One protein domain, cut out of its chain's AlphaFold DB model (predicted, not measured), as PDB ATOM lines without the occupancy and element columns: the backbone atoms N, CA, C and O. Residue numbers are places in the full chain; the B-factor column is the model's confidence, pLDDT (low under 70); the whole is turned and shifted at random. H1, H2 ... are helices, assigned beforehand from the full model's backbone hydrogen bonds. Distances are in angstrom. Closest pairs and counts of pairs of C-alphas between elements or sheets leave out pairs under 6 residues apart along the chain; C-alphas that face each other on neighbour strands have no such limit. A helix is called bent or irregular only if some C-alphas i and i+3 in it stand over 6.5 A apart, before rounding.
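AT A GLANCE: This is residues 211 to 298 of the 298 residues of an uncharacterized protein of Methanococcoides burtonii (strain DSM 6242 / NBRC 107633 / OCM 468 / ACE-M) (UniProt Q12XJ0). Two antiparallel helices, H1 and H2, lie side by side as a flat pair, and a longer third helix, H3, crosses one face of that pair slantwise. A long loop, residues 229 to 245, joins H1 to H2 at one end, while a tight turn leads from H2 into H3. The three form an up-and-down bundle, each helix running against the one before it. The printed part has 88 residues with three named helices in the order H1, H2, H3 and no named strand: all helix. It is only just loose, close to compact, with a radius of gyration of the C-alphas of 14.9 A and a flat outline of 43 by 34 by 17 A.

IN THESE COORDINATES: H1, residues 211 to 228, is 25.9 A long and begins at C-alpha 211 (143.148, 255.836, 133.339). It has a kink of 35 degrees near residue 222 and is only just irregular: C-alphas 222 and 225 are 6.9 A apart. H2, residues 246 to 265, is 28.7 A long. H3, residues 271 to 296, is 37.2 A long and ends at C-alpha 296 (150.494, 237.002, 103.885). It has a kink of 33 degrees near residue 278 and is irregular, with C-alphas 273 and 276 7.2 A apart.

HOW THE PARTS SIT: H1 and H2, a helical hairpin, touch at a shallow tilt of 3 degrees, opposite ways; their closest C-alphas, of Val 227 and Gln 253, are 6.0 A apart. H3 touches H1 with residues 278 to 289 alone, at a steep tilt of 38 degrees, the same way; the closest C-alphas, of Leu 226 and Gly 285, are 4.7 A apart. H2 and H3, also a helical hairpin, touch at a steep tilt of 41 degrees, opposite ways, H2 with residues 256 to 264 alone; the closest C-alphas are those of Val 260 and Trp 278, 6.4 A apart. Every O i to N i+4 pair is within hydrogen-bond range in H2, against 11 of 14 in H1 and 14 of 22 in H3.

THE WHOLE: The C-alphas farthest apart, of Ser 269 and Thr 298, are 47.5 A from each other. The printed part has no cut, and the link from H1 to H2 is long, with 17 residues. The pLDDT is under 70 at residues 231, 267 to 273 and 292 to 298.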
ATOM      1  N   LEU A 211     142.063 255.645 134.300       84.62
ATOM      2  CA  LEU A 211     143.148 255.836 133.339       84.62
ATOM      3  C   LEU A 211     144.017 254.576 133.195       84.62
ATOM      4  O   LEU A 211     144.335 254.189 132.072       84.62
ATOM      5  N   LYS A 212     144.357 253.904 134.306       83.00
ATOM      6  CA  LYS A 212     145.126 252.648 134.282       83.00
ATOM      7  C   LYS A 212     144.353 251.527 133.596       83.00
ATOM      8  O   LYS A 212     144.945 250.787 132.817       83.00
ATOM      9  N   ILE A 213     143.040 251.432 133.823       86.25
ATOM     10  CA  ILE A 213     142.179 250.433 133.165       86.25
ATOM     11  C   ILE A 213     142.150 250.668 131.654       86.25
ATOM     12  O   ILE A 213     142.368 249.736 130.881       86.25
ATOM     13  N   VAL A 214     141.933 251.911 131.219       88.00
ATOM     14  CA  VAL A 214     141.918 252.260 129.791       88.00
ATOM     15  C   VAL A 214     143.283 251.991 129.151       88.00
ATOM     16  O   VAL A 214     143.349 251.367 128.092       88.00
ATOM     17  N   ALA A 215     144.376 252.386 129.807       85.31
ATOM     18  CA  ALA A 215     145.734 252.122 129.335       85.31
ATOM     19  C   ALA A 215     146.022 250.614 129.225       85.31
ATOM     20  O   ALA A 215     146.584 250.162 128.228       85.31
ATOM     21  N   PHE A 216     145.582 249.826 130.208       87.75
ATOM     22  CA  PHE A 216     145.677 248.368 130.204       87.75
ATOM     23  C   PHE A 216     144.902 247.737 129.039       87.75
ATOM     24  O   PHE A 216     145.449 246.908 128.310       87.75
ATOM     25  N   MET A 217     143.653 248.159 128.818       89.94
ATOM     26  CA  MET A 217     142.826 247.669 127.709       89.94
ATOM     27  C   MET A 217     143.448 247.994 126.348       89.94
ATOM     28  O   MET A 217     143.523 247.121 125.482       89.94
ATOM     29  N   LEU A 218     143.937 249.225 126.170       89.44
ATOM     30  CA  LEU A 218     144.638 249.641 124.953       89.44
ATOM     31  C   LEU A 218     145.919 248.832 124.740       89.44
ATOM     32  O   LEU A 218     146.175 248.376 123.628       89.44
ATOM     33  N   MET A 219     146.700 248.599 125.797       89.12
ATOM     34  CA  MET A 219     147.915 247.790 125.723       89.12
ATOM     35  C   MET A 219     147.596 246.364 125.263       89.12
ATOM     36  O   MET A 219     148.217 245.895 124.313       89.12
ATOM     37  N   ILE A 220     146.594 245.699 125.852       90.50
ATOM     38  CA  ILE A 220     146.186 244.347 125.432       90.50
ATOM     39  C   ILE A 220     145.738 244.332 123.971       90.50
ATOM     40  O   ILE A 220     146.148 243.447 123.219       90.50
ATOM     41  N   LEU A 221     144.924 245.307 123.559       90.88
ATOM     42  CA  LEU A 221     144.439 245.408 122.184       90.88
ATOM     43  C   LEU A 221     145.604 245.522 121.188       90.88
ATOM     44  O   LEU A 221     145.630 244.813 120.183       90.88
ATOM     45  N   LEU A 222     146.589 246.371 121.489       89.62
ATOM     46  CA  LEU A 222     147.766 246.589 120.644       89.62
ATOM     47  C   LEU A 222     148.776 245.435 120.714       89.62
ATOM     48  O   LEU A 222     149.479 245.178 119.739       89.62
ATOM     49  N   ALA A 223     148.834 244.712 121.833       90.00
ATOM     50  CA  ALA A 223     149.682 243.540 122.027       90.00
ATOM     51  C   ALA A 223     149.080 242.253 121.437       90.00
ATOM     52  O   ALA A 223     149.798 241.283 121.202       90.00
ATOM     53  N   PHE A 224     147.773 242.205 121.177       89.69
ATOM     54  CA  PHE A 224     147.095 241.010 120.667       89.69
ATOM     55  C   PHE A 224     147.729 240.412 119.387       89.69
ATOM     56  O   PHE A 224     147.966 239.197 119.352       89.69
ATOM     57  N   PRO A 225     148.102 241.211 118.364       89.12
ATOM     58  CA  PRO A 225     148.772 240.719 117.155       89.12
ATOM     59  C   PRO A 225     150.126 240.056 117.434       89.12
ATOM     60  O   PRO A 225     150.528 239.136 116.719       89.12
ATOM     61  N   LEU A 226     150.824 240.480 118.497       87.50
ATOM     62  CA  LEU A 226     152.103 239.900 118.902       87.50
ATOM     63  C   LEU A 226     151.954 238.419 119.247       87.50
ATOM     64  O   LEU A 226     152.713 237.602 118.724       87.50
ATOM     65  N   VAL A 227     150.962 238.092 120.079       87.06
ATOM     66  CA  VAL A 227     150.732 236.746 120.628       87.06
ATOM     67  C   VAL A 227     149.966 235.845 119.656       87.06
ATOM     68  O   VAL A 227     150.175 234.627 119.635       87.06
ATOM     69  N   ASN A 228     149.065 236.421 118.856       86.62
ATOM     70  CA  ASN A 228     148.209 235.654 117.951       86.62
ATOM     71  C   ASN A 228     148.840 235.385 116.573       86.62
ATOM     72  O   ASN A 228     148.251 234.670 115.761       86.62
ATOM     73  N   SER A 229     150.039 235.914 116.300       78.62
ATOM     74  CA  SER A 229     150.734 235.633 115.042       78.62
ATOM     75  C   SER A 229     150.972 234.129 114.860       78.62
ATOM     76  O   SER A 229     151.478 233.443 115.752       78.62
ATOM     77  N   LYS A 230     150.620 233.616 113.676       73.44
ATOM     78  CA  LYS A 230     150.864 232.223 113.260       73.44
ATOM     79  C   LYS A 230     152.147 232.067 112.441       73.44
ATOM     80  O   LYS A 230     152.411 230.979 111.934       73.44
ATOM     81  N   THR A 231     152.927 233.136 112.291       69.12
ATOM     82  CA  THR A 231     154.171 233.118 111.518       69.12
ATOM     83  C   THR A 231     155.139 232.083 112.096       69.12
ATOM     84  O   THR A 231     155.458 232.156 113.287       69.12
ATOM     85  N   PRO A 232     155.597 231.103 111.297       74.25
ATOM     86  CA  PRO A 232     156.593 230.152 111.762       74.25
ATOM     87  C   PRO A 232     157.902 230.889 112.044       74.25
ATOM     88  O   PRO A 232     158.304 231.753 111.270       74.25
ATOM     89  N   VAL A 233     158.575 230.522 113.132       81.12
ATOM     90  CA  VAL A 233     159.844 231.153 113.510       81.12
ATOM     91  C   VAL A 233     160.951 230.702 112.561       81.12
ATOM     92  O   VAL A 233     161.180 229.499 112.376       81.12
ATOM     93  N   ILE A 234     161.634 231.669 111.951       83.06
ATOM     94  CA  ILE A 234     162.694 231.436 110.955       83.06
ATOM     95  C   ILE A 234     164.073 231.573 111.607       83.06
ATOM     96  O   ILE A 234     165.021 230.891 111.203       83.06
ATOM     97  N   SER A 235     164.163 232.400 112.648       80.81
ATOM     98  CA  SER A 235     165.375 232.711 113.398       80.81
ATOM     99  C   SER A 235     166.132 231.473 113.868       80.81
ATOM    100  O   SER A 235     165.553 230.478 114.311       80.81
ATOM    101  N   ILE A 236     167.460 231.555 113.795       82.38
ATOM    102  CA  ILE A 236     168.386 230.462 114.095       82.38
ATOM    103  C   ILE A 236     169.077 230.743 115.433       82.38
ATOM    104  O   ILE A 236     169.475 231.870 115.714       82.38
ATOM    105  N   GLY A 237     169.225 229.713 116.266       76.12
ATOM    106  CA  GLY A 237     169.954 229.803 117.525       76.12
ATOM    107  C   GLY A 237     171.468 229.857 117.314       76.12
ATOM    108  O   GLY A 237     172.032 228.994 116.638       76.12
ATOM    109  N   ASP A 238     172.129 230.822 117.956       75.06
ATOM    110  CA  ASP A 238     173.544 231.154 117.710       75.06
ATOM    111  C   ASP A 238     174.509 229.978 117.870       75.06
ATOM    112  O   ASP A 238     175.459 229.841 117.104       75.06
ATOM    113  N   ARG A 239     174.313 229.143 118.899       74.31
ATOM    114  CA  ARG A 239     175.275 228.080 119.240       74.31
ATOM    115  C   ARG A 239     174.934 226.740 118.609       74.31
ATOM    116  O   ARG A 239     175.805 225.883 118.499       74.31
ATOM    117  N   THR A 240     173.671 226.521 118.251       74.31
ATOM    118  CA  THR A 240     173.219 225.237 117.701       74.31
ATOM    119  C   THR A 240     173.081 225.254 116.188       74.31
ATOM    120  O   THR A 240     173.060 224.177 115.593       74.31
ATOM    121  N   GLY A 241     172.952 226.433 115.569       74.50
ATOM    122  CA  GLY A 241     172.678 226.563 114.138       74.50
ATOM    123  C   GLY A 241     171.317 225.989 113.726       74.50
ATOM    124  O   GLY A 241     171.074 225.759 112.545       74.50
ATOM    125  N   LYS A 242     170.427 225.714 114.689       81.06
ATOM    126  CA  LYS A 242     169.074 225.189 114.454       81.06
ATOM    127  C   LYS A 242     168.046 226.300 114.603       81.06
ATOM    128  O   LYS A 242     168.263 227.227 115.378       81.06
ATOM    129  N   ARG A 243     166.911 226.175 113.910       83.94
ATOM    130  CA  ARG A 243     165.771 227.082 114.099       83.94
ATOM    131  C   ARG A 243     165.341 227.113 115.564       83.94
ATOM    132  O   ARG A 243     165.359 226.078 116.237       83.94
ATOM    133  N   LEU A 244     164.980 228.301 116.035       84.88
ATOM    134  CA  LEU A 244     164.393 228.492 117.351       84.88
ATOM    135  C   LEU A 244     163.046 227.772 117.432       84.88
ATOM    136  O   LEU A 244     162.333 227.608 116.442       84.88
ATOM    137  N   ASP A 245     162.707 227.321 118.633       86.62
ATOM    138  CA  ASP A 245     161.432 226.664 118.866       86.62
ATOM    139  C   ASP A 245     160.310 227.704 118.969       86.62
ATOM    140  O   ASP A 245     160.274 228.511 119.901       86.62
ATOM    141  N   GLY A 246     159.351 227.634 118.044       86.81
ATOM    142  CA  GLY A 246     158.191 228.519 118.023       86.81
ATOM    143  C   GLY A 246     157.356 228.472 119.304       86.81
ATOM    144  O   GLY A 246     156.808 229.499 119.701       86.81
ATOM    145  N   GLN A 247     157.299 227.332 120.009       89.69
ATOM    146  CA  GLN A 247     156.582 227.257 121.289       89.69
ATOM    147  C   GLN A 247     157.251 228.117 122.368       89.69
ATOM    148  O   GLN A 247     156.562 228.755 123.163       89.69
ATOM    149  N   ARG A 248     158.587 228.168 122.382       91.38
ATOM    150  CA  ARG A 248     159.369 228.972 123.333       91.38
ATOM    151  C   ARG A 248     159.312 230.456 123.015       91.38
ATOM    152  O   ARG A 248     159.127 231.251 123.935       91.38
ATOM    153  N   VAL A 249     159.381 230.824 121.737       91.81
ATOM    154  CA  VAL A 249     159.190 232.219 121.308       91.81
ATOM    155  C   VAL A 249     157.788 232.700 121.690       91.81
ATOM    156  O   VAL A 249     157.644 233.744 122.323       91.81
ATOM    157  N   LYS A 250     156.748 231.899 121.421       92.06
ATOM    158  CA  LYS A 250     155.372 232.243 121.804       92.06
ATOM    159  C   LYS A 250     155.194 232.341 123.320       92.06
ATOM    160  O   LYS A 250     154.556 233.273 123.800       92.06
ATOM    161  N   ALA A 251     155.782 231.425 124.091       93.62
ATOM    162  CA  ALA A 251     155.770 231.510 125.551       93.62
ATOM    163  C   ALA A 251     156.484 232.771 126.065       93.62
ATOM    164  O   ALA A 251     156.025 233.374 127.027       93.62
ATOM    165  N   THR A 252     157.559 233.197 125.399       94.31
ATOM    166  CA  THR A 252     158.289 234.438 125.709       94.31
ATOM    167  C   THR A 252     157.425 235.670 125.438       94.31
ATOM    168  O   THR A 252     157.346 236.554 126.285       94.31
ATOM    169  N   GLN A 253     156.705 235.705 124.312       94.12
ATOM    170  CA  GLN A 253     155.752 236.775 123.989       94.12
ATOM    171  C   GLN A 253     154.608 236.846 125.006       94.12
ATOM    172  O   GLN A 253     154.303 237.923 125.511       94.12
ATOM    173  N   ILE A 254     154.011 235.700 125.353       94.62
ATOM    174  CA  ILE A 254     152.949 235.623 126.369       94.62
ATOM    175  C   ILE A 254     153.477 236.089 127.726       94.62
ATOM    176  O   ILE A 254     152.823 236.889 128.386       94.62
ATOM    177  N   LEU A 255     154.665 235.628 128.131       95.00
ATOM    178  CA  LEU A 255     155.289 236.040 129.384       95.00
ATOM    179  C   LEU A 255     155.562 237.545 129.403       95.00
ATOM    180  O   LEU A 255     155.334 238.175 130.430       95.00
ATOM    181  N   ALA A 256     156.007 238.130 128.290       94.25
ATOM    182  CA  ALA A 256     156.249 239.562 128.202       94.25
ATOM    183  C   ALA A 256     154.953 240.371 128.358       94.25
ATOM    184  O   ALA A 256     154.897 241.266 129.201       94.25
ATOM    185  N   VAL A 257     153.897 240.012 127.619       93.44
ATOM    186  CA  VAL A 257     152.577 240.660 127.724       93.44
ATOM    187  C   VAL A 257     151.995 240.495 129.126       93.44
ATOM    188  O   VAL A 257     151.519 241.471 129.702       93.44
ATOM    189  N   PHE A 258     152.074 239.297 129.708       93.12
ATOM    190  CA  PHE A 258     151.635 239.030 131.078       93.12
ATOM    191  C   PHE A 258     152.411 239.863 132.106       93.12
ATOM    192  O   PHE A 258     151.811 240.476 132.982       93.12
ATOM    193  N   SER A 259     153.736 239.930 131.981       91.44
ATOM    194  CA  SER A 259     154.583 240.690 132.906       91.44
ATOM    195  C   SER A 259     154.233 242.171 132.881       91.44
ATOM    196  O   SER A 259     154.016 242.767 133.930       91.44
ATOM    197  N   VAL A 260     154.118 242.748 131.680       88.75
ATOM    198  CA  VAL A 260     153.701 244.142 131.507       88.75
ATOM    199  C   VAL A 260     152.325 244.349 132.120       88.75
ATOM    200  O   VAL A 260     152.195 245.218 132.967       88.75
ATOM    201  N   SER A 261     151.352 243.499 131.771       87.50
ATOM    202  CA  SER A 261     149.965 243.527 132.261       87.50
ATOM    203  C   SER A 261     149.864 243.625 133.781       87.50
ATOM    204  O   SER A 261     149.169 244.494 134.303       87.50
ATOM    205  N   VAL A 262     150.573 242.746 134.490       86.88
ATOM    206  CA  VAL A 262     150.562 242.700 135.956       86.88
ATOM    207  C   VAL A 262     151.198 243.961 136.547       86.88
ATOM    208  O   VAL A 262     150.660 244.523 137.498       86.88
ATOM    209  N   LEU A 263     152.286 244.456 135.949       83.25
ATOM    210  CA  LEU A 263     152.956 245.686 136.384       83.25
ATOM    211  C   LEU A 263     152.127 246.960 136.129       83.25
ATOM    212  O   LEU A 263     152.347 247.951 136.816       83.25
ATOM    213  N   ILE A 264     151.188 246.956 135.171       80.88
ATOM    214  CA  ILE A 264     150.241 248.072 134.956       80.88
ATOM    215  C   ILE A 264     149.249 248.171 136.105       80.88
ATOM    216  O   ILE A 264     148.955 249.254 136.611       80.88
ATOM    217  N   LEU A 265     148.645 247.022 136.411       79.00
ATOM    218  CA  LEU A 265     147.476 246.940 137.274       79.00
ATOM    219  C   LEU A 265     147.863 247.114 138.734       79.00
ATOM    220  O   LEU A 265     147.106 247.696 139.504       79.00
ATOM    221  N   LEU A 266     149.048 246.632 139.100       76.62
ATOM    222  CA  LEU A 266     149.576 246.813 140.435       76.62
ATOM    223  C   LEU A 266     150.187 248.208 140.525       76.62
ATOM    224  O   LEU A 266     151.143 248.530 139.823       76.62
ATOM    225  N   SER A 267     149.609 249.037 141.394       61.53
ATOM    226  CA  SER A 267     150.019 250.415 141.694       61.53
ATOM    227  C   SER A 267     151.362 250.482 142.430       61.53
ATOM    228  O   SER A 267     151.496 251.149 143.451       61.53
ATOM    229  N   ILE A 268     152.378 249.800 141.903       65.88
ATOM    230  CA  ILE A 268     153.753 249.889 142.380       65.88
ATOM    231  C   ILE A 268     154.169 251.352 142.210       65.88
ATOM    232  O   ILE A 268     154.002 251.927 141.129       65.88
ATOM    233  N   SER A 269     154.720 251.950 143.267       58.09
ATOM    234  CA  SER A 269     155.091 253.373 143.416       58.09
ATOM    235  C   SER A 269     156.085 253.915 142.370       58.09
ATOM    236  O   SER A 269     156.501 255.066 142.434       58.09
ATOM    237  N   ALA A 270     156.427 253.107 141.367       60.34
ATOM    238  CA  ALA A 270     157.311 253.411 140.256       60.34
ATOM    239  C   ALA A 270     156.756 252.938 138.893       60.34
ATOM    240  O   ALA A 270     157.538 252.690 137.979       60.34
ATOM    241  N   SER A 271     155.433 252.772 138.742       61.69
ATOM    242  CA  SER A 271     154.788 252.267 137.508       61.69
ATOM    243  C   SER A 271     155.233 252.988 136.219       61.69
ATOM    244  O   SER A 271     155.389 252.352 135.178       61.69
ATOM    245  N   GLU A 272     155.550 254.282 136.295       67.69
ATOM    246  CA  GLU A 272     156.034 255.091 135.166       67.69
ATOM    247  C   GLU A 272     157.419 254.659 134.659       67.69
ATOM    248  O   GLU A 272     157.687 254.700 133.461       67.69
ATOM    249  N   LEU A 273     158.277 254.123 135.533       68.00
ATOM    250  CA  LEU A 273     159.598 253.609 135.154       68.00
ATOM    251  C   LEU A 273     159.517 252.327 134.298       68.00
ATOM    252  O   LEU A 273     160.529 251.884 133.748       68.00
ATOM    253  N   TRP A 274     158.321 251.738 134.169       75.06
ATOM    254  CA  TRP A 274     158.038 250.515 133.411       75.06
ATOM    255  C   TRP A 274     157.441 250.752 132.029       75.06
ATOM    256  O   TRP A 274     157.421 249.822 131.215       75.06
ATOM    257  N   LEU A 275     157.041 251.991 131.726       82.62
ATOM    258  CA  LEU A 275     156.609 252.422 130.395       82.62
ATOM    259  C   LEU A 275     157.533 251.960 129.250       82.62
ATOM    260  O   LEU A 275     157.014 251.602 128.192       82.62
ATOM    261  N   PRO A 276     158.866 251.850 129.411       86.62
ATOM    262  CA  PRO A 276     159.726 251.378 128.332       86.62
ATOM    263  C   PRO A 276     159.407 249.949 127.879       86.62
ATOM    264  O   PRO A 276     159.471 249.649 126.689       86.62
ATOM    265  N   ILE A 277     159.011 249.063 128.799       86.50
ATOM    266  CA  ILE A 277     158.636 247.685 128.451       86.50
ATOM    267  C   ILE A 277     157.279 247.665 127.731       86.50
ATOM    268  O   ILE A 277     157.073 246.866 126.815       86.50
ATOM    269  N   TRP A 278     156.378 248.588 128.070       88.38
ATOM    270  CA  TRP A 278     155.121 248.753 127.342       88.38
ATOM    271  C   TRP A 278     155.360 249.216 125.914       88.38
ATOM    272  O   TRP A 278     154.787 248.647 124.987       88.38
ATOM    273  N   ILE A 279     156.235 250.211 125.738       90.38
ATOM    274  CA  ILE A 279     156.624 250.710 124.419       90.38
ATOM    275  C   ILE A 279     157.144 249.549 123.574       90.38
ATOM    276  O   ILE A 279     156.764 249.451 122.413       90.38
ATOM    277  N   ILE A 280     157.932 248.629 124.142       92.88
ATOM    278  CA  ILE A 280     158.388 247.429 123.428       92.88
ATOM    279  C   ILE A 280     157.211 246.582 122.936       92.88
ATOM    280  O   ILE A 280     157.103 246.318 121.739       92.88
ATOM    281  N   VAL A 281     156.322 246.167 123.839       92.50
ATOM    282  CA  VAL A 281     155.206 245.270 123.500       92.50
ATOM    283  C   VAL A 281     154.267 245.911 122.474       92.50
ATOM    284  O   VAL A 281     153.919 245.274 121.478       92.50
ATOM    285  N   ILE A 282     153.905 247.180 122.681       91.81
ATOM    286  CA  ILE A 282     153.015 247.936 121.792       91.81
ATOM    287  C   ILE A 282     153.665 248.145 120.424       91.81
ATOM    288  O   ILE A 282     153.025 247.909 119.402       91.81
ATOM    289  N   SER A 283     154.939 248.543 120.384       91.31
ATOM    290  CA  SER A 283     155.640 248.822 119.126       91.31
ATOM    291  C   SER A 283     155.756 247.580 118.250       91.31
ATOM    292  O   SER A 283     155.505 247.646 117.048       91.31
ATOM    293  N   ILE A 284     156.097 246.434 118.844       91.12
ATOM    294  CA  ILE A 284     156.196 245.171 118.107       91.12
ATOM    295  C   ILE A 284     154.802 244.705 117.660       91.12
ATOM    296  O   ILE A 284     154.633 244.260 116.523       91.12
ATOM    297  N   GLY A 285     153.787 244.834 118.522       89.88
ATOM    298  CA  GLY A 285     152.400 244.520 118.174       89.88
ATOM    299  C   GLY A 285     151.901 245.329 116.972       89.88
ATOM    300  O   GLY A 285     151.430 244.750 115.991       89.88
ATOM    301  N   LEU A 286     152.103 246.650 116.996       89.44
ATOM    302  CA  LEU A 286     151.783 247.558 115.889       89.44
ATOM    303  C   LEU A 286     152.557 247.220 114.613       89.44
ATOM    304  O   LEU A 286     151.972 247.188 113.531       89.44
ATOM    305  N   TYR A 287     153.853 246.925 114.728       90.19
ATOM    306  CA  TYR A 287     154.675 246.549 113.580       90.19
ATOM    307  C   TYR A 287     154.097 245.333 112.843       90.19
ATOM    308  O   TYR A 287     153.996 245.340 111.613       90.19
ATOM    309  N   LYS A 288     153.641 244.313 113.581       85.56
ATOM    310  CA  LYS A 288     153.028 243.120 112.980       85.56
ATOM    311  C   LYS A 288     151.727 243.424 112.239       85.56
ATOM    312  O   LYS A 288     151.514 242.873 111.162       85.56
ATOM    313  N   VAL A 289     150.893 244.318 112.769       85.75
ATOM    314  CA  VAL A 289     149.658 244.746 112.089       85.75
ATOM    315  C   VAL A 289     149.972 245.463 110.781       85.75
ATOM    316  O   VAL A 289     149.344 245.198 109.760       85.75
ATOM    317  N   ILE A 290     150.943 246.377 110.802       85.38
ATOM    318  CA  ILE A 290     151.207 247.265 109.667       85.38
ATOM    319  C   ILE A 290     151.956 246.539 108.542       85.38
ATOM    320  O   ILE A 290     151.622 246.725 107.368       85.38
ATOM    321  N   PHE A 291     152.971 245.740 108.887       79.50
ATOM    322  CA  PHE A 291     153.939 245.220 107.917       79.50
ATOM    323  C   PHE A 291     153.808 243.720 107.644       79.50
ATOM    324  O   PHE A 291     154.005 243.302 106.505       79.50
ATOM    325  N   VAL A 292     153.457 242.904 108.642       68.50
ATOM    326  CA  VAL A 292     153.485 241.435 108.506       68.50
ATOM    327  C   VAL A 292     152.186 240.898 107.909       68.50
ATOM    328  O   VAL A 292     152.230 240.060 107.011       68.50
ATOM    329  N   ASP A 293     151.026 241.417 108.321       58.59
ATOM    330  CA  ASP A 293     149.737 240.942 107.785       58.59
ATOM    331  C   ASP A 293     149.551 241.289 106.291       58.59
ATOM    332  O   ASP A 293     148.820 240.616 105.564       58.59
ATOM    333  N   LYS A 294     150.292 242.288 105.784       55.12
ATOM    334  CA  LYS A 294     150.337 242.614 104.348       55.12
ATOM    335  C   LYS A 294     151.097 241.581 103.510       55.12
ATOM    336  O   LYS A 294     150.703 241.362 102.373       55.12
ATOM    337  N   GLN A 295     152.134 240.936 104.051       51.31
ATOM    338  CA  GLN A 295     152.937 239.947 103.315       51.31
ATOM    339  C   GLN A 295     152.247 238.587 103.153       51.31
ATOM    340  O   GLN A 295     152.624 237.825 102.276       51.31
ATOM    341  N   ILE A 296     151.249 238.266 103.983       52.50
ATOM    342  CA  ILE A 296     150.494 237.002 103.885       52.50
ATOM    343  C   ILE A 296     149.364 237.104 102.840       52.50
ATOM    344  O   ILE A 296     148.876 236.087 102.354       52.50
ATOM    345  N   ARG A 297     148.936 238.325 102.485       46.12
ATOM    346  CA  ARG A 297     147.861 238.577 101.506       46.12
ATOM    347  C   ARG A 297     148.350 238.799 100.067       46.12
ATOM    348  O   ARG A 297     147.510 239.018  99.198       46.12
ATOM    349  N   THR A 298     149.658 238.757  99.827       41.53
ATOM    350  CA  THR A 298     150.293 238.806  98.495       41.53
ATOM    351  C   THR A 298     150.899 237.459  98.160       41.53
ATOM    352  O   THR A 298     150.670 236.980  97.032       41.53
TER     353      THR A 298